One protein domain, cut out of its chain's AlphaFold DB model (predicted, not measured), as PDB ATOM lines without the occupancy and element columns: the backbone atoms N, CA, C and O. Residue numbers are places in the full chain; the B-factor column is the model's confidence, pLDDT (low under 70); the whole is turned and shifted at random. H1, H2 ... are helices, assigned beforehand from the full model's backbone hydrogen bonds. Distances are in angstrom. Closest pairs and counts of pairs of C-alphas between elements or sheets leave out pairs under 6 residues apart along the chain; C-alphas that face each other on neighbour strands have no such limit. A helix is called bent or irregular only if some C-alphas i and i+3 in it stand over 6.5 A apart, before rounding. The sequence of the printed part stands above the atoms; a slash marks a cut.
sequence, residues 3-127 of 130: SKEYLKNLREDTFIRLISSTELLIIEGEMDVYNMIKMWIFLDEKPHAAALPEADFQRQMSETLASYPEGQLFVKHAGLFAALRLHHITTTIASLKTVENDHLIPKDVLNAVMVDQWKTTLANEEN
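Overview. This is residues 3 to 127 of the 130 residues of an uncharacterized protein of Cylicostephanus goldi (UniProt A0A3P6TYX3). A compact body of mostly short helices is gathered round H3, the helix that runs through its middle, and the last helix, H10, reaches out from this body as a long arm whose free residues, 118 to 126, stick out. H5 crosses H3 near the later residues of H3, with H1 and H4 packed together at that end of the body; H8 packs on the first residues of H3 and joins it to H10, while H2 and H7 run side by side. The printed part has 125 residues with ten named helices, H1 to H10 in order along the chain, and no named strand, and its class is all helix. The whole is compact, with a radius of gyration of the C-alphas of 15.5 A, yet elongated in outline, the C-alphas spanning 54 by 31 by 24 A.

Along the chain. H1 takes residues 3 to 8 and begins at C-alpha 3, at (258.173, 205.689, 218.627). H2 follows at residues 12 to 19, 10.7 A long from first to last C-alpha. H3, residues 30 to 45, is 22.8 A long and begins at C-alpha 30, at (250.960, 215.463, 229.565). H4 holds residues 47 to 51; it is neither bent nor irregular, but only just: C-alphas 48 and 51 are 6.2 A apart. H5, residues 54 to 67, is 19.9 A long. Three short helices follow: H6 at residues 72 to 76, H7 at 78 to 83 and H8 at 86 to 89. H9, residues 93 to 102, is 14.3 A long. H10, residues 107 to 126, is the longest at 28.5 A and ends at C-alpha 126, at (235.444, 232.801, 246.141).

Arrangement. H3 is the hub, touching H1, H5 and H8. H1 and H3 run the same way at a steep tilt of 46 degrees, and their closest C-alphas, those of Lys 8 and Leu 43, are 5.5 A apart. H1 also touches H4, the C-alphas of Lys 4 and Ala 50 being the closest at 5.5 A. With residues 61 to 65 alone, H5 touches residues 38 to 42 of H3, about perpendicular at 81 degrees; the closest C-alphas are those of Phe 42 and Met 61, 5.9 A apart. H8 touches residues 30 to 31 of H3, closest at the C-alphas of Met 31 and Ile 89, 6.0 A apart. H8 also touches H10, with residues 110 to 117 of H10 alone; the closest C-alphas are those of His 87 and Val 113, 6.5 A apart. H2 and H7 touch at a shallow tilt of 19 degrees, the same way, with the C-alphas of Ile 16 and Leu 80 closest at 5.3 A. H6 touches no helix but is near H7, and H9 touches no helix but is near H3, H8 and H10. H3 and H10 are apart. Every O i to N i+4 pair is within hydrogen-bond range in H1, H2, H3, H5, H6, H7, H9 and H10; H4 has 0 of 1, with 1 of 2 O i to N i+3 pairs within range, and H8 is too short for an i+4 pair.

Size, cuts and confidence. The two C-alphas farthest apart, those of His 48 and Glu 126, are 53.8 A apart. Residues 118 to 127, of which 118 to 126 belong to H10, stand free; without them the body spans 41 by 32 by 24 A. The printed part has no cut and no long link; the link from H2 to H3, ten residues, is short, and the others are tight. The mean pLDDT of the printed part is 85.7, and residues 22 to 29 are under 70.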
ATOM      1  N   SER A   3     258.264 204.272 218.259       72.12
ATOM      2  CA  SER A   3     258.173 205.689 218.627       72.12
ATOM      3  C   SER A   3     259.492 206.447 218.452       72.12
ATOM      4  O   SER A   3     259.465 207.567 217.963       72.12
ATOM      5  N   LYS A   4     260.644 205.832 218.761       81.69
ATOM      6  CA  LYS A   4     261.972 206.454 218.583       81.69
ATOM      7  C   LYS A   4     262.276 206.757 217.113       81.69
ATOM      8  O   LYS A   4     262.721 207.850 216.788       81.69
ATOM      9  N   GLU A   5     261.966 205.812 216.229       82.00
ATOM     10  CA  GLU A   5     262.153 205.965 214.781       82.00
ATOM     11  C   GLU A   5     261.243 207.054 214.196       82.00
ATOM     12  O   GLU A   5     261.657 207.794 213.306       82.00
ATOM     13  N   TYR A   6     260.018 207.204 214.712       84.00
ATOM     14  CA  TYR A   6     259.130 208.293 214.291       84.00
ATOM     15  C   TYR A   6     259.573 209.655 214.835       84.00
ATOM     16  O   TYR A   6     259.628 210.613 214.070       84.00
ATOM     17  N   LEU A   7     259.933 209.738 216.121       84.44
ATOM     18  CA  LEU A   7     260.376 210.984 216.753       84.44
ATOM     19  C   LEU A   7     261.656 211.524 216.113       84.44
ATOM     20  O   LEU A   7     261.736 212.713 215.837       84.44
ATOM     21  N   LYS A   8     262.617 210.652 215.795       85.94
ATOM     22  CA  LYS A   8     263.868 211.024 215.118       85.94
ATOM     23  C   LYS A   8     263.655 211.779 213.800       85.94
ATOM     24  O   LYS A   8     264.471 212.616 213.438       85.94
ATOM     25  N   ASN A   9     262.600 211.450 213.057       87.56
ATOM     26  CA  ASN A   9     262.320 212.054 211.750       87.56
ATOM     27  C   ASN A   9     261.346 213.241 211.840       87.56
ATOM     28  O   ASN A   9     260.977 213.824 210.819       87.56
ATOM     29  N   LEU A  10     260.890 213.579 213.047       89.00
ATOM     30  CA  LEU A  10     259.915 214.631 213.272       89.00
ATOM     31  C   LEU A  10     260.623 215.986 213.340       89.00
ATOM     32  O   LEU A  10     261.522 216.180 214.151       89.00
ATOM     33  N   ARG A  11     260.191 216.939 212.511       90.94
ATOM     34  CA  ARG A  11     260.660 218.329 212.593       90.94
ATOM     35  C   ARG A  11     260.021 219.034 213.791       90.94
ATOM     36  O   ARG A  11     258.853 218.782 214.094       90.94
ATOM     37  N   GLU A  12     260.754 219.956 214.412       90.69
ATOM     38  CA  GLU A  12     260.305 220.685 215.607       90.69
ATOM     39  C   GLU A  12     258.963 221.403 215.395       90.69
ATOM     40  O   GLU A  12     258.040 221.237 216.186       90.69
ATOM     41  N   ASP A  13     258.799 222.117 214.275       91.69
ATOM     42  CA  ASP A  13     257.559 222.823 213.909       91.69
ATOM     43  C   ASP A  13     256.338 221.892 213.862       91.69
ATOM     44  O   ASP A  13     255.231 222.234 214.282       91.69
ATOM     45  N   THR A  14     256.550 220.689 213.340       90.06
ATOM     46  CA  THR A  14     255.524 219.662 213.196       90.06
ATOM     47  C   THR A  14     255.193 219.070 214.556       90.06
ATOM     48  O   THR A  14     254.022 218.823 214.843       90.06
ATOM     49  N   PHE A  15     256.204 218.898 215.411       90.62
ATOM     50  CA  PHE A  15     256.001 218.413 216.763       90.62
ATOM     51  C   PHE A  15     255.215 219.417 217.607       90.62
ATOM     52  O   PHE A  15     254.206 219.029 218.188       90.62
ATOM     53  N   ILE A  16     255.586 220.703 217.573       90.38
ATOM     54  CA  ILE A  16     254.850 221.793 218.236       90.38
ATOM     55  C   ILE A  16     253.380 221.765 217.811       90.38
ATOM     56  O   ILE A  16     252.490 221.697 218.652       90.38
ATOM     57  N   ARG A  17     253.102 221.732 216.501       88.19
ATOM     58  CA  ARG A  17     251.722 221.686 215.988       88.19
ATOM     59  C   ARG A  17     250.940 220.466 216.468       88.19
ATOM     60  O   ARG A  17     249.736 220.577 216.679       88.19
ATOM     61  N   LEU A  18     251.601 219.317 216.611       87.25
ATOM     62  CA  LEU A  18     250.974 218.094 217.101       87.25
ATOM     63  C   LEU A  18     250.564 218.242 218.571       87.25
ATOM     64  O   LEU A  18     249.412 217.975 218.897       87.25
ATOM     65  N   ILE A  19     251.476 218.704 219.432       86.81
ATOM     66  CA  ILE A  19     251.219 218.846 220.875       86.81
ATOM     67  C   ILE A  19     250.273 220.014 221.194       86.81
ATOM     68  O   ILE A  19     249.478 219.918 222.123       86.81
ATOM     69  N   SER A  20     250.278 221.076 220.378       84.50
ATOM     70  CA  SER A  20     249.327 222.192 220.488       84.50
ATOM     71  C   SER A  20     247.902 221.835 220.053       84.50
ATOM     72  O   SER A  20     246.990 222.633 220.263       84.50
ATOM     73  N   SER A  21     247.688 220.680 219.416       83.12
ATOM     74  CA  SER A  21     246.363 220.283 218.941       83.12
ATOM     75  C   SER A  21     245.396 220.082 220.112       83.12
ATOM     76  O   SER A  21     245.684 219.356 221.065       83.12
ATOM     77  N   THR A  22     244.218 220.703 220.030       68.69
ATOM     78  CA  THR A  22     243.124 220.536 221.003       68.69
ATOM     79  C   THR A  22     242.443 219.174 220.892       68.69
ATOM     80  O   THR A  22     241.844 218.715 221.857       68.69
ATOM     81  N   GLU A  23     242.573 218.513 219.739       68.75
ATOM     82  CA  GLU A  23     242.054 217.161 219.486       68.75
ATOM     83  C   GLU A  23     242.910 216.072 220.151       68.75
ATOM     84  O   GLU A  23     242.525 214.903 220.209       68.75
ATOM     85  N   LEU A  24     244.098 216.437 220.642       68.69
ATOM     86  CA  LEU A  24     244.944 215.536 221.404       68.69
ATOM     87  C   LEU A  24     244.375 215.481 222.832       68.69
ATOM     88  O   LEU A  24     244.664 216.331 223.672       68.69
ATOM     89  N   LEU A  25     243.505 214.495 223.080       58.62
ATOM     90  CA  LEU A  25     242.878 214.223 224.379       58.62
ATOM     91  C   LEU A  25     243.936 213.759 225.392       58.62
ATOM     92  O   LEU A  25     244.122 212.564 225.613       58.62
ATOM     93  N   ILE A  26     244.663 214.705 225.985       60.22
ATOM     94  CA  ILE A  26     245.783 214.438 226.892       60.22
ATOM     95  C   ILE A  26     245.533 215.094 228.252       60.22
ATOM     96  O   ILE A  26     246.275 215.962 228.695       60.22
ATOM     97  N   ILE A  27     244.464 214.707 228.939       50.59
ATOM     98  CA  ILE A  27     244.246 215.195 230.311       50.59
ATOM     99  C   ILE A  27     245.088 214.378 231.316       50.59
ATOM    100  O   ILE A  27     245.510 214.916 232.331       50.59
ATOM    101  N   GLU A  28     245.460 213.128 230.991       55.59
ATOM    102  CA  GLU A  28     246.320 212.267 231.836       55.59
ATOM    103  C   GLU A  28     247.724 211.984 231.258       55.59
ATOM    104  O   GLU A  28     248.586 211.465 231.959       55.59
ATOM    105  N   GLY A  29     247.988 212.343 229.996       68.31
ATOM    106  CA  GLY A  29     249.238 212.001 229.298       68.31
ATOM    107  C   GLY A  29     250.227 213.158 229.113       68.31
ATOM    108  O   GLY A  29     251.150 213.038 228.314       68.31
ATOM    109  N   GLU A  30     250.054 214.311 229.772       83.06
ATOM    110  CA  GLU A  30     250.960 215.463 229.565       83.06
ATOM    111  C   GLU A  30     252.380 215.130 230.037       83.06
ATOM    112  O   GLU A  30     253.364 215.579 229.452       83.06
ATOM    113  N   MET A  31     252.499 214.233 231.020       84.94
ATOM    114  CA  MET A  31     253.785 213.659 231.406       84.94
ATOM    115  C   MET A  31     254.383 212.769 230.302       84.94
ATOM    116  O   MET A  31     255.597 212.777 230.100       84.94
ATOM    117  N   ASP A  32     253.560 212.040 229.545       84.81
ATOM    118  CA  ASP A  32     254.026 211.279 228.381       84.81
ATOM    119  C   ASP A  32     254.502 212.217 227.274       84.81
ATOM    120  O   ASP A  32     255.553 211.975 226.682       84.81
ATOM    121  N   VAL A  33     253.799 213.328 227.037       87.12
ATOM    122  CA  VAL A  33     254.236 214.364 226.089       87.12
ATOM    123  C   VAL A  33     255.556 214.984 226.534       87.12
ATOM    124  O   VAL A  33     256.475 215.093 225.726       87.12
ATOM    125  N   TYR A  34     255.701 215.316 227.817       89.75
ATOM    126  CA  TYR A  34     256.964 215.794 228.378       89.75
ATOM    127  C   TYR A  34     258.103 214.784 228.161       89.75
ATOM    128  O   TYR A  34     259.177 215.144 227.674       89.75
ATOM    129  N   ASN A  35     257.860 213.497 228.425       89.00
ATOM    130  CA  ASN A  35     258.828 212.432 228.160       89.00
ATOM    131  C   ASN A  35     259.142 212.285 226.660       89.00
ATOM    132  O   ASN A  35     260.294 212.041 226.293       89.00
ATOM    133  N   MET A  36     258.156 212.468 225.776       89.88
ATOM    134  CA  MET A  36     258.361 212.476 224.324       89.88
ATOM    135  C   MET A  36     259.184 213.685 223.870       89.88
ATOM    136  O   MET A  36     260.039 213.520 223.004       89.88
ATOM    137  N   ILE A  37     258.994 214.865 224.470       91.56
ATOM    138  CA  ILE A  37     259.821 216.055 224.223       91.56
ATOM    139  C   ILE A  37     261.267 215.787 224.649       91.56
ATOM    140  O   ILE A  37     262.173 215.990 223.845       91.56
ATOM    141  N   LYS A  38     261.498 215.247 225.856       91.94
ATOM    142  CA  LYS A  38     262.842 214.838 226.316       91.94
ATOM    143  C   LYS A  38     263.514 213.890 225.328       91.94
ATOM    144  O   LYS A  38     264.666 214.088 224.944       91.94
ATOM    145  N   MET A  39     262.770 212.870 224.907       91.56
ATOM    146  CA  MET A  39     263.245 211.871 223.960       91.56
ATOM    147  C   MET A  39     263.576 212.492 222.602       91.56
ATOM    148  O   MET A  39     264.601 212.159 222.014       91.56
ATOM    149  N   TRP A  40     262.727 213.396 222.115       93.94
ATOM    150  CA  TRP A  40     262.931 214.093 220.853       93.94
ATOM    151  C   TRP A  40     264.148 215.017 220.899       93.94
ATOM    152  O   TRP A  40     264.979 214.911 220.008       93.94
ATOM    153  N   ILE A  41     264.326 215.826 221.951       92.88
ATOM    154  CA  ILE A  41     265.500 216.708 222.117       92.88
ATOM    155  C   ILE A  41     266.795 215.890 222.049       92.88
ATOM    156  O   ILE A  41     267.744 216.254 221.358       92.88
ATOM    157  N   PHE A  42     266.827 214.743 222.730       93.62
ATOM    158  CA  PHE A  42     267.979 213.849 222.688       93.62
ATOM    159  C   PHE A  42     268.205 213.226 221.301       93.62
ATOM    160  O   PHE A  42     269.346 213.105 220.857       93.62
ATOM    161  N   LEU A  43     267.134 212.832 220.606       93.00
ATOM    162  CA  LEU A  43     267.210 212.242 219.266       93.00
ATOM    163  C   LEU A  43     267.547 213.259 218.169       93.00
ATOM    164  O   LEU A  43     268.184 212.866 217.193       93.00
ATOM    165  N   ASP A  44     267.153 214.522 218.329       91.69
ATOM    166  CA  ASP A  44     267.522 215.633 217.447       91.69
ATOM    167  C   ASP A  44     269.043 215.851 217.476       91.69
ATOM    168  O   ASP A  44     269.691 215.954 216.436       91.69
ATOM    169  N   GLU A  45     269.646 215.790 218.667       89.56
ATOM    170  CA  GLU A  45     271.098 215.898 218.830       89.56
ATOM    171  C   GLU A  45     271.844 214.611 218.432       89.56
ATOM    172  O   GLU A  45     272.908 214.657 217.805       89.56
ATOM    173  N   LYS A  46     271.301 213.437 218.783       91.12
ATOM    174  CA  LYS A  46     271.930 212.127 218.540       91.12
ATOM    175  C   LYS A  46     270.978 211.168 217.814       91.12
ATOM    176  O   LYS A  46     270.519 210.181 218.395       91.12
ATOM    177  N   PRO A  47     270.775 211.330 216.491       88.69
ATOM    178  CA  PRO A  47     269.832 210.502 215.731       88.69
ATOM    179  C   PRO A  47     270.207 209.012 215.662       88.69
ATOM    180  O   PRO A  47     269.374 208.155 215.361       88.69
ATOM    181  N   HIS A  48     271.474 208.668 215.898       88.38
ATOM    182  CA  HIS A  48     271.948 207.282 215.944       88.38
ATOM    183  C   HIS A  48     271.542 206.563 217.239       88.38
ATOM    184  O   HIS A  48     271.474 205.335 217.258       88.38
ATOM    185  N   ALA A  49     271.212 207.311 218.300       90.25
ATOM    186  CA  ALA A  49     270.810 206.744 219.581       90.25
ATOM    187  C   ALA A  49     269.488 205.959 219.494       90.25
ATOM    188  O   ALA A  49     269.240 205.088 220.321       90.25
ATOM    189  N   ALA A  50     268.665 206.192 218.463       88.56
ATOM    190  CA  ALA A  50     267.413 205.464 218.240       88.56
ATOM    191  C   ALA A  50     267.593 203.938 218.122       88.56
ATOM    192  O   ALA A  50     266.675 203.198 218.471       88.56
ATOM    193  N   ALA A  51     268.771 203.469 217.691       89.50
ATOM    194  CA  ALA A  51     269.095 202.048 217.568       89.50
ATOM    195  C   ALA A  51     269.665 201.424 218.858       89.50
ATOM    196  O   ALA A  51     269.895 200.214 218.899       89.50
ATOM    197  N   LEU A  52     269.916 202.221 219.903       89.88
ATOM    198  CA  LEU A  52     270.483 201.726 221.157       89.88
ATOM    199  C   LEU A  52     269.481 200.858 221.936       89.88
ATOM    200  O   LEU A  52     268.273 201.132 221.908       89.88
ATOM    201  N   PRO A  53     269.968 199.865 222.704       91.50
ATOM    202  CA  PRO A  53     269.158 199.175 223.702       91.50
ATOM    203  C   PRO A  53     268.504 200.162 224.677       91.50
ATOM    204  O   PRO A  53     269.071 201.208 224.984       91.50
ATOM    205  N   GLU A  54     267.325 199.821 225.205       88.12
ATOM    206  CA  GLU A  54     266.543 200.724 226.066       88.12
ATOM    207  C   GLU A  54     267.341 201.245 227.271       88.12
ATOM    208  O   GLU A  54     267.320 202.439 227.547       88.12
ATOM    209  N   ALA A  55     268.099 200.376 227.946       89.69
ATOM    210  CA  ALA A  55     268.891 200.760 229.114       89.69
ATOM    211  C   ALA A  55     269.987 201.788 228.773       89.69
ATOM    212  O   ALA A  55     270.139 202.790 229.471       89.69
ATOM    213  N   ASP A  56     270.716 201.573 227.673       91.50
ATOM    214  CA  ASP A  56     271.754 202.503 227.219       91.50
ATOM    215  C   ASP A  56     271.152 203.811 226.702       91.50
ATOM    216  O   ASP A  56     271.719 204.878 226.931       91.50
ATOM    217  N   PHE A  57     269.990 203.736 226.048       91.31
ATOM    218  CA  PHE A  57     269.247 204.903 225.587       91.31
ATOM    219  C   PHE A  57     268.861 205.816 226.756       91.31
ATOM    220  O   PHE A  57     269.175 207.003 226.733       91.31
ATOM    221  N   GLN A  58     268.231 205.263 227.796       89.75
ATOM    222  CA  GLN A  58     267.798 206.029 228.969       89.75
ATOM    223  C   GLN A  58     268.982 206.634 229.734       89.75
ATOM    224  O   GLN A  58     268.902 207.785 230.176       89.75
ATOM    225  N   ARG A  59     270.099 205.896 229.839       91.88
ATOM    226  CA  ARG A  59     271.335 206.402 230.451       91.88
ATOM    227  C   ARG A  59     271.890 207.589 229.663       91.88
ATOM    228  O   ARG A  59     272.042 208.668 230.227       91.88
ATOM    229  N   GLN A  60     272.134 207.415 228.363       92.50
ATOM    230  CA  GLN A  60     272.723 208.469 227.532       92.50
ATOM    231  C   GLN A  60     271.813 209.692 227.394       92.50
ATOM    232  O   GLN A  60     272.313 210.815 227.336       92.50
ATOM    233  N   MET A  61     270.494 209.491 227.352       92.12
ATOM    234  CA  MET A  61     269.522 210.582 227.344       92.12
ATOM    235  C   MET A  61     269.629 211.401 228.628       92.12
ATOM    236  O   MET A  61     269.815 212.612 228.557       92.12
ATOM    237  N   SER A  62     269.584 210.746 229.792       89.62
ATOM    238  CA  SER A  62     269.702 211.420 231.092       89.62
ATOM    239  C   SER A  62     271.030 212.169 231.234       89.62
ATOM    240  O   SER A  62     271.036 213.327 231.632       89.62
ATOM    241  N   GLU A  63     272.147 211.549 230.838       90.62
ATOM    242  CA  GLU A  63     273.477 212.175 230.854       90.62
ATOM    243  C   GLU A  63     273.564 213.384 229.914       90.62
ATOM    244  O   GLU A  63     274.128 214.415 230.276       90.62
ATOM    245  N   THR A  64     272.989 213.278 228.713       90.31
ATOM    246  CA  THR A  64     273.004 214.370 227.730       90.31
ATOM    247  C   THR A  64     272.162 215.537 228.225       90.31
ATOM    248  O   THR A  64     272.650 216.660 228.231       90.31
ATOM    249  N   LEU A  65     270.943 215.286 228.710       88.19
ATOM    250  CA  LEU A  65     270.078 216.338 229.248       88.19
ATOM    251  C   LEU A  65     270.707 217.015 230.475       88.19
ATOM    252  O   LEU A  65     270.703 218.239 230.551       88.19
ATOM    253  N   ALA A  66     271.325 216.244 231.376       88.19
ATOM    254  CA  ALA A  66     272.006 216.771 232.560       88.19
ATOM    255  C   ALA A  66     273.313 217.524 232.249       88.19
ATOM    256  O   ALA A  66     273.805 218.267 233.096       88.19
ATOM    257  N   SER A  67     273.896 217.337 231.059       90.50
ATOM    258  CA  SER A  67     275.102 218.068 230.646       90.50
ATOM    259  C   SER A  67     274.830 219.539 230.310       90.50
ATOM    260  O   SER A  67     275.760 220.350 230.312       90.50
ATOM    261  N   TYR A  68     273.569 219.897 230.049       88.25
ATOM    262  CA  TYR A  68     273.169 221.271 229.782       88.25
ATOM    263  C   TYR A  68     272.909 222.042 231.088       88.25
ATOM    264  O   TYR A  68     272.321 221.495 232.021       88.25
ATOM    265  N   PRO A  69     273.285 223.331 231.152       88.44
ATOM    266  CA  PRO A  69     272.826 224.245 232.192       88.44
ATOM    267  C   PRO A  69     271.297 224.271 232.322       88.44
ATOM    268  O   PRO A  69     270.579 224.197 231.319       88.44
ATOM    269  N   GLU A  70     270.810 224.446 233.556       85.44
ATOM    270  CA  GLU A  70     269.378 224.562 233.859       85.44
ATOM    271  C   GLU A  70     268.719 225.624 232.966       85.44
ATOM    272  O   GLU A  70     269.233 226.730 232.784       85.44
ATOM    273  N   GLY A  71     267.584 225.270 232.362       84.00
ATOM    274  CA  GLY A  71     266.813 226.174 231.510       84.00
ATOM    275  C   GLY A  71     267.382 226.438 230.112       84.00
ATOM    276  O   GLY A  71     266.663 226.992 229.280       84.00
ATOM    277  N   GLN A  72     268.608 226.015 229.779       90.56
ATOM    278  CA  GLN A  72     269.155 226.249 228.434       90.56
ATOM    279  C   GLN A  72     268.335 225.530 227.355       90.56
ATOM    280  O   GLN A  72     267.968 226.130 226.344       90.56
ATOM    281  N   LEU A  73     268.018 224.250 227.572       90.75
ATOM    282  CA  LEU A  73     267.178 223.474 226.655       90.75
ATOM    283  C   LEU A  73     265.730 223.977 226.638       90.75
ATOM    284  O   LEU A  73     265.102 223.968 225.581       90.75
ATOM    285  N   PHE A  74     265.233 224.476 227.773       90.44
ATOM    286  CA  PHE A  74     263.916 225.106 227.867       90.44
ATOM    287  C   PHE A  74     263.807 226.337 226.970       90.44
ATOM    288  O   PHE A  74     262.855 226.456 226.207       90.44
ATOM    289  N   VAL A  75     264.804 227.225 227.010       90.81
ATOM    290  CA  VAL A  75     264.833 228.428 226.169       90.81
ATOM    291  C   VAL A  75     265.049 228.065 224.701       90.81
ATOM    292  O   VAL A  75     264.368 228.608 223.832       90.81
ATOM    293  N   LYS A  76     265.963 227.129 224.412       91.50
ATOM    294  CA  LYS A  76     266.253 226.686 223.040       91.50
ATOM    295  C   LYS A  76     265.009 226.119 222.350       91.50
ATOM    296  O   LYS A  76     264.767 226.438 221.192       91.50
ATOM    297  N   HIS A  77     264.223 225.327 223.073       92.00
ATOM    298  CA  HIS A  77     263.027 224.656 222.569       92.00
ATOM    299  C   HIS A  77     261.741 225.239 223.167       92.00
ATOM    300  O   HIS A  77     260.765 224.522 223.400       92.00
ATOM    301  N   ALA A  78     261.721 226.553 223.418       89.62
ATOM    302  CA  ALA A  78     260.616 227.224 224.104       89.62
ATOM    303  C   ALA A  78     259.256 226.972 223.436       89.62
ATOM    304  O   ALA A  78     258.249 226.882 224.129       89.62
ATOM    305  N   GLY A  79     259.218 226.793 222.110       89.19
ATOM    306  CA  GLY A  79     257.989 226.455 221.387       89.19
ATOM    307  C   GLY A  79     257.375 225.116 221.809       89.19
ATOM    308  O   GLY A  79     256.154 225.020 221.916       89.19
ATOM    309  N   LEU A  80     258.199 224.102 222.105       90.94
ATOM    310  CA  LEU A  80     257.719 222.805 222.593       90.94
ATOM    311  C   LEU A  80     257.160 222.927 224.013       90.94
ATOM    312  O   LEU A  80     256.071 222.434 224.296       90.94
ATOM    313  N   PHE A  81     257.874 223.625 224.897       89.69
ATOM    314  CA  PHE A  81     257.449 223.798 226.288       89.69
ATOM    315  C   PHE A  81     256.265 224.757 226.448       89.69
ATOM    316  O   PHE A  81     255.459 224.566 227.350       89.69
ATOM    317  N   ALA A  82     256.121 225.754 225.573       87.50
ATOM    318  CA  ALA A  82     254.972 226.659 225.569       87.50
ATOM    319  C   ALA A  82     253.681 225.961 225.123       87.50
ATOM    320  O   ALA A  82     252.592 226.334 225.554       87.50
ATOM    321  N   ALA A  83     253.793 224.955 224.255       86.94
ATOM    322  CA  ALA A  83     252.656 224.145 223.840       86.94
ATOM    323  C   ALA A  83     252.280 223.062 224.867       86.94
ATOM    324  O   ALA A  83     251.174 222.526 224.805       86.94
ATOM    325  N   LEU A  84     253.183 222.750 225.800       86.31
ATOM    326  CA  LEU A  84     252.955 221.805 226.885       86.31
ATOM    327  C   LEU A  84     252.051 222.430 227.951       86.31
ATOM    328  O   LEU A  84     252.277 223.551 228.417       86.31
ATOM    329  N   ARG A  85     251.035 221.691 228.396       84.94
ATOM    330  CA  ARG A  85     250.107 222.174 229.422       84.94
ATOM    331  C   ARG A  85     250.694 221.905 230.801       84.94
ATOM    332  O   ARG A  85     250.302 220.967 231.490       84.94
ATOM    333  N   LEU A  86     251.642 222.751 231.215       83.75
ATOM    334  CA  LEU A  86     252.388 222.593 232.476       83.75
ATOM    335  C   LEU A  86     251.485 222.408 233.708       83.75
ATOM    336  O   LEU A  86     251.860 221.693 234.632       83.75
ATOM    337  N   HIS A  87     250.279 222.978 233.695       80.88
ATOM    338  CA  HIS A  87     249.291 222.815 234.760       80.88
ATOM    339  C   HIS A  87     248.884 221.344 234.996       80.88
ATOM    340  O   HIS A  87     248.713 220.913 236.136       80.88
ATOM    341  N   HIS A  88     248.778 220.527 233.949       79.44
ATOM    342  CA  HIS A  88     248.465 219.102 234.109       79.44
ATOM    343  C   HIS A  88     249.654 218.301 234.659       79.44
ATOM    344  O   HIS A  88     249.470 217.288 235.329       79.44
ATOM    345  N   ILE A  89     250.883 218.776 234.447       81.00
ATOM    346  CA  ILE A  89     252.097 218.133 234.963       81.00
ATOM    347  C   ILE A  89     252.252 218.379 236.464       81.00
ATOM    348  O   ILE A  89     252.592 217.461 237.206       81.00
ATOM    349  N   THR A  90     251.947 219.586 236.939       78.56
ATOM    350  CA  THR A  90     252.045 219.955 238.364       78.56
ATOM    351  C   THR A  90     250.908 219.393 239.224       78.56
ATOM    352  O   THR A  90     250.900 219.595 240.435       78.56
ATOM    353  N   THR A  91     249.960 218.652 238.636       77.62
ATOM    354  CA  THR A  91     248.784 218.125 239.351       77.62
ATOM    355  C   THR A  91     249.136 216.974 240.307       77.62
ATOM    356  O   THR A  91     248.444 216.767 241.303       77.62
ATOM    357  N   THR A  92     250.220 216.226 240.057       81.94
ATOM    358  CA  THR A  92     250.661 215.141 240.954       81.94
ATOM    359  C   THR A  92     252.077 215.362 241.477       81.94
ATOM    360  O   THR A  92     252.976 215.790 240.752       81.94
ATOM    361  N   ILE A  93     252.308 214.987 242.740       82.88
ATOM    362  CA  ILE A  93     253.628 215.087 243.386       82.88
ATOM    363  C   ILE A  93     254.675 214.226 242.659       82.88
ATOM    364  O   ILE A  93     255.849 214.587 242.621       82.88
ATOM    365  N   ALA A  94     254.276 213.086 242.084       84.38
ATOM    366  CA  ALA A  94     255.186 212.207 241.352       84.38
ATOM    367  C   ALA A  94     255.698 212.865 240.059       84.38
ATOM    368  O   ALA A  94     256.906 212.871 239.809       84.38
ATOM    369  N   SER A  95     254.797 213.470 239.278       82.81
ATOM    370  CA  SER A  95     255.151 214.229 238.076       82.81
ATOM    371  C   SER A  95     256.002 215.449 238.423       82.81
ATOM    372  O   SER A  95     257.058 215.637 237.823       82.81
ATOM    373  N   LEU A  96     255.613 216.210 239.453       85.19
ATOM    374  CA  LEU A  96     256.359 217.386 239.907       85.19
ATOM    375  C   LEU A  96     257.802 217.031 240.289       85.19
ATOM    376  O   LEU A  96     258.737 217.604 239.735       85.19
ATOM    377  N   LYS A  97     257.998 216.016 241.142       86.31
ATOM    378  CA  LYS A  97     259.341 215.550 241.528       86.31
ATOM    379  C   LYS A  97     260.170 215.097 240.330       86.31
ATOM    380  O   LYS A  97     261.382 215.275 240.328       86.31
ATOM    381  N   THR A  98     259.543 214.480 239.331       86.25
ATOM    382  CA  THR A  98     260.262 214.026 238.132       86.25
ATOM    383  C   THR A  98     260.796 215.220 237.342       86.25
ATOM    384  O   THR A  98     261.981 215.260 237.027       86.25
ATOM    385  N   VAL A  99     259.953 216.224 237.096       87.31
ATOM    386  CA  VAL A  99     260.346 217.426 236.349       87.31
ATOM    387  C   VAL A  99     261.362 218.276 237.117       87.31
ATOM    388  O   VAL A  99     262.310 218.776 236.516       87.31
ATOM    389  N   GLU A 100     261.217 218.394 238.439       86.38
ATOM    390  CA  GLU A 100     262.174 219.112 239.287       86.38
ATOM    391  C   GLU A 100     263.571 218.477 239.272       86.38
ATOM    392  O   GLU A 100     264.564 219.199 239.230       86.38
ATOM    393  N   ASN A 101     263.656 217.142 239.288       84.81
ATOM    394  CA  ASN A 101     264.933 216.419 239.290       84.81
ATOM    395  C   ASN A 101     265.653 216.460 237.934       84.81
ATOM    396  O   ASN A 101     266.875 216.330 237.888       84.81
ATOM    397  N   ASP A 102     264.912 216.620 236.838       83.81
ATOM    398  CA  ASP A 102     265.476 216.662 235.488       83.81
ATOM    399  C   ASP A 102     266.165 218.000 235.163       83.81
ATOM    400  O   ASP A 102     266.886 218.078 234.168       83.81
ATOM    401  N   HIS A 103     265.905 219.060 235.944       81.44
ATOM    402  CA  HIS A 103     266.387 220.439 235.728       81.44
ATOM    403  C   HIS A 103     266.136 221.002 234.315       81.44
ATOM    404  O   HIS A 103     266.761 221.977 233.887       81.44
ATOM    405  N   LEU A 104     265.213 220.388 233.570       87.06
ATOM    406  CA  LEU A 104     264.901 220.779 232.203       87.06
ATOM    407  C   LEU A 104     264.034 222.033 232.194       87.06
ATOM    408  O   LEU A 104     264.339 222.977 231.474       87.06
ATOM    409  N   ILE A 105     262.977 222.043 233.012       88.56
ATOM    410  CA  ILE A 105     262.117 223.207 233.228       88.56
ATOM    411  C   ILE A 105     262.644 223.949 234.464       88.56
ATOM    412  O   ILE A 105     262.733 223.332 235.527       88.56
ATOM    413  N   PRO A 106     262.974 225.251 234.357       89.69
ATOM    414  CA  PRO A 106     263.463 226.023 235.493       89.69
ATOM    415  C   PRO A 106     262.479 226.011 236.662       89.69
ATOM    416  O   PRO A 106     261.267 226.166 236.467       89.69
ATOM    417  N   LYS A 107     263.001 225.918 237.888       87.19
ATOM    418  CA  LYS A 107     262.167 225.917 239.106       87.19
ATOM    419  C   LYS A 107     261.270 227.147 239.214       87.19
ATOM    420  O   LYS A 107     260.127 227.031 239.643       87.19
ATOM    421  N   ASP A 108     261.748 228.304 238.768       88.31
ATOM    422  CA  ASP A 108     260.967 229.544 238.777       88.31
ATOM    423  C   ASP A 108     259.715 229.455 237.895       88.31
ATOM    424  O   ASP A 108     258.656 229.958 238.273       88.31
ATOM    425  N   VAL A 109     259.802 228.760 236.754       88.88
ATOM    426  CA  VAL A 109     258.658 228.529 235.860       88.88
ATOM    427  C   VAL A 109     257.652 227.594 236.527       88.88
ATOM    428  O   VAL A 109     256.457 227.884 236.526       88.88
ATOM    429  N   LEU A 110     258.122 226.508 237.145       87.25
ATOM    430  CA  LEU A 110     257.254 225.584 237.881       87.25
ATOM    431  C   LEU A 110     256.547 226.293 239.040       87.25
ATOM    432  O   LEU A 110     255.334 226.167 239.191       87.25
ATOM    433  N   ASN A 111     257.284 227.086 239.820       88.06
ATOM    434  CA  ASN A 111     256.737 227.876 240.920       88.06
ATOM    435  C   ASN A 111     255.674 228.863 240.438       88.06
ATOM    436  O   ASN A 111     254.612 228.959 241.051       88.06
ATOM    437  N   ALA A 112     255.920 229.559 239.326       89.06
ATOM    438  CA  ALA A 112     254.941 230.465 238.739       89.06
ATOM    439  C   ALA A 112     253.644 229.735 238.345       89.06
ATOM    440  O   ALA A 112     252.560 230.216 238.675       89.06
ATOM    441  N   VAL A 113     253.745 228.555 237.720       87.56
ATOM    442  CA  VAL A 113     252.581 227.724 237.355       87.56
ATOM    443  C   VAL A 113     251.820 227.261 238.599       87.56
ATOM    444  O   VAL A 113     250.599 227.373 238.646       87.56
ATOM    445  N   MET A 114     252.521 226.789 239.633       85.50
ATOM    446  CA  MET A 114     251.891 226.344 240.882       85.50
ATOM    447  C   MET A 114     251.156 227.486 241.598       85.50
ATOM    448  O   MET A 114     250.047 227.293 242.096       85.50
ATOM    449  N   VAL A 115     251.742 228.688 241.621       88.12
ATOM    450  CA  VAL A 115     251.104 229.885 242.193       88.12
ATOM    451  C   VAL A 115     249.855 230.279 241.404       88.12
ATOM    452  O   VAL A 115     248.846 230.638 242.010       88.12
ATOM    453  N   ASP A 116     249.902 230.217 240.075       87.19
ATOM    454  CA  ASP A 116     248.756 230.529 239.216       87.19
ATOM    455  C   ASP A 116     247.599 229.536 239.414       87.19
ATOM    456  O   ASP A 116     246.442 229.935 239.565       87.19
ATOM    457  N   GLN A 117     247.916 228.244 239.543       84.50
ATOM    458  CA  GLN A 117     246.937 227.214 239.894       84.50
ATOM    459  C   GLN A 117     246.301 227.467 241.257       84.50
ATOM    460  O   GLN A 117     245.081 227.425 241.378       84.50
ATOM    461  N   TRP A 118     247.109 227.770 242.274       85.50
ATOM    462  CA  TRP A 118     246.602 228.113 243.601       85.50
ATOM    463  C   TRP A 118     245.663 229.319 243.560       85.50
ATOM    464  O   TRP A 118     244.580 229.264 244.137       85.50
ATOM    465  N   LYS A 119     246.033 230.388 242.845       86.69
ATOM    466  CA  LYS A 119     245.171 231.568 242.670       86.69
ATOM    467  C   LYS A 119     243.866 231.228 241.961       86.69
ATOM    468  O   LYS A 119     242.822 231.723 242.370       86.69
ATOM    469  N   THR A 120     243.918 230.384 240.936       85.44
ATOM    470  CA  THR A 120     242.726 229.930 240.207       85.44
ATOM    471  C   THR A 120     241.800 229.118 241.113       85.44
ATOM    472  O   THR A 120     240.596 229.351 241.121       85.44
ATOM    473  N   THR A 121     242.350 228.215 241.930       84.62
ATOM    474  CA  THR A 121     241.578 227.458 242.926       84.62
ATOM    475  C   THR A 121     240.904 228.388 243.932       84.62
ATOM    476  O   THR A 121     239.701 228.272 244.141       84.62
ATOM    477  N   LEU A 122     241.643 229.352 244.491       85.06
ATOM    478  CA  LEU A 122     241.091 230.337 245.427       85.06
ATOM    479  C   LEU A 122     239.992 231.191 244.776       85.06
ATOM    480  O   LEU A 122     238.939 231.389 245.370       85.06
ATOM    481  N   ALA A 123     240.190 231.642 243.535       84.94
ATOM    482  CA  ALA A 123     239.188 232.415 242.804       84.94
ATOM    483  C   ALA A 123     237.904 231.609 242.535       84.94
ATOM    484  O   ALA A 123     236.807 232.157 242.636       84.94
ATOM    485  N   ASN A 124     238.030 230.315 242.229       82.56
ATOM    486  CA  ASN A 124     236.886 229.417 242.049       82.56
ATOM    487  C   ASN A 124     236.144 229.151 243.368       82.56
ATOM    488  O   ASN A 124     234.927 228.981 243.360       82.56
ATOM    489  N   GLU A 125     236.853 229.118 244.501       80.00
ATOM    490  CA  GLU A 125     236.237 229.027 245.831       80.00
ATOM    491  C   GLU A 125     235.500 230.322 246.213       80.00
ATOM    492  O   GLU A 125     234.410 230.262 246.781       80.00
ATOM    493  N   GLU A 126     236.055 231.490 245.874       80.38
ATOM    494  CA  GLU A 126     235.444 232.801 246.141       80.38
ATOM    495  C   GLU A 126     234.265 233.118 245.201       80.38
ATOM    496  O   GLU A 126     233.303 233.762 245.620       80.38
ATOM    497  N   ASN A 127     234.308 232.647 243.950       73.38
ATOM    498  CA  ASN A 127     233.255 232.809 242.946       73.38
ATOM    499  C   ASN A 127     232.941 231.469 242.256       73.38
ATOM    500  O   ASN A 127     233.362 231.245 241.120       73.38
TER     501      ASN A 127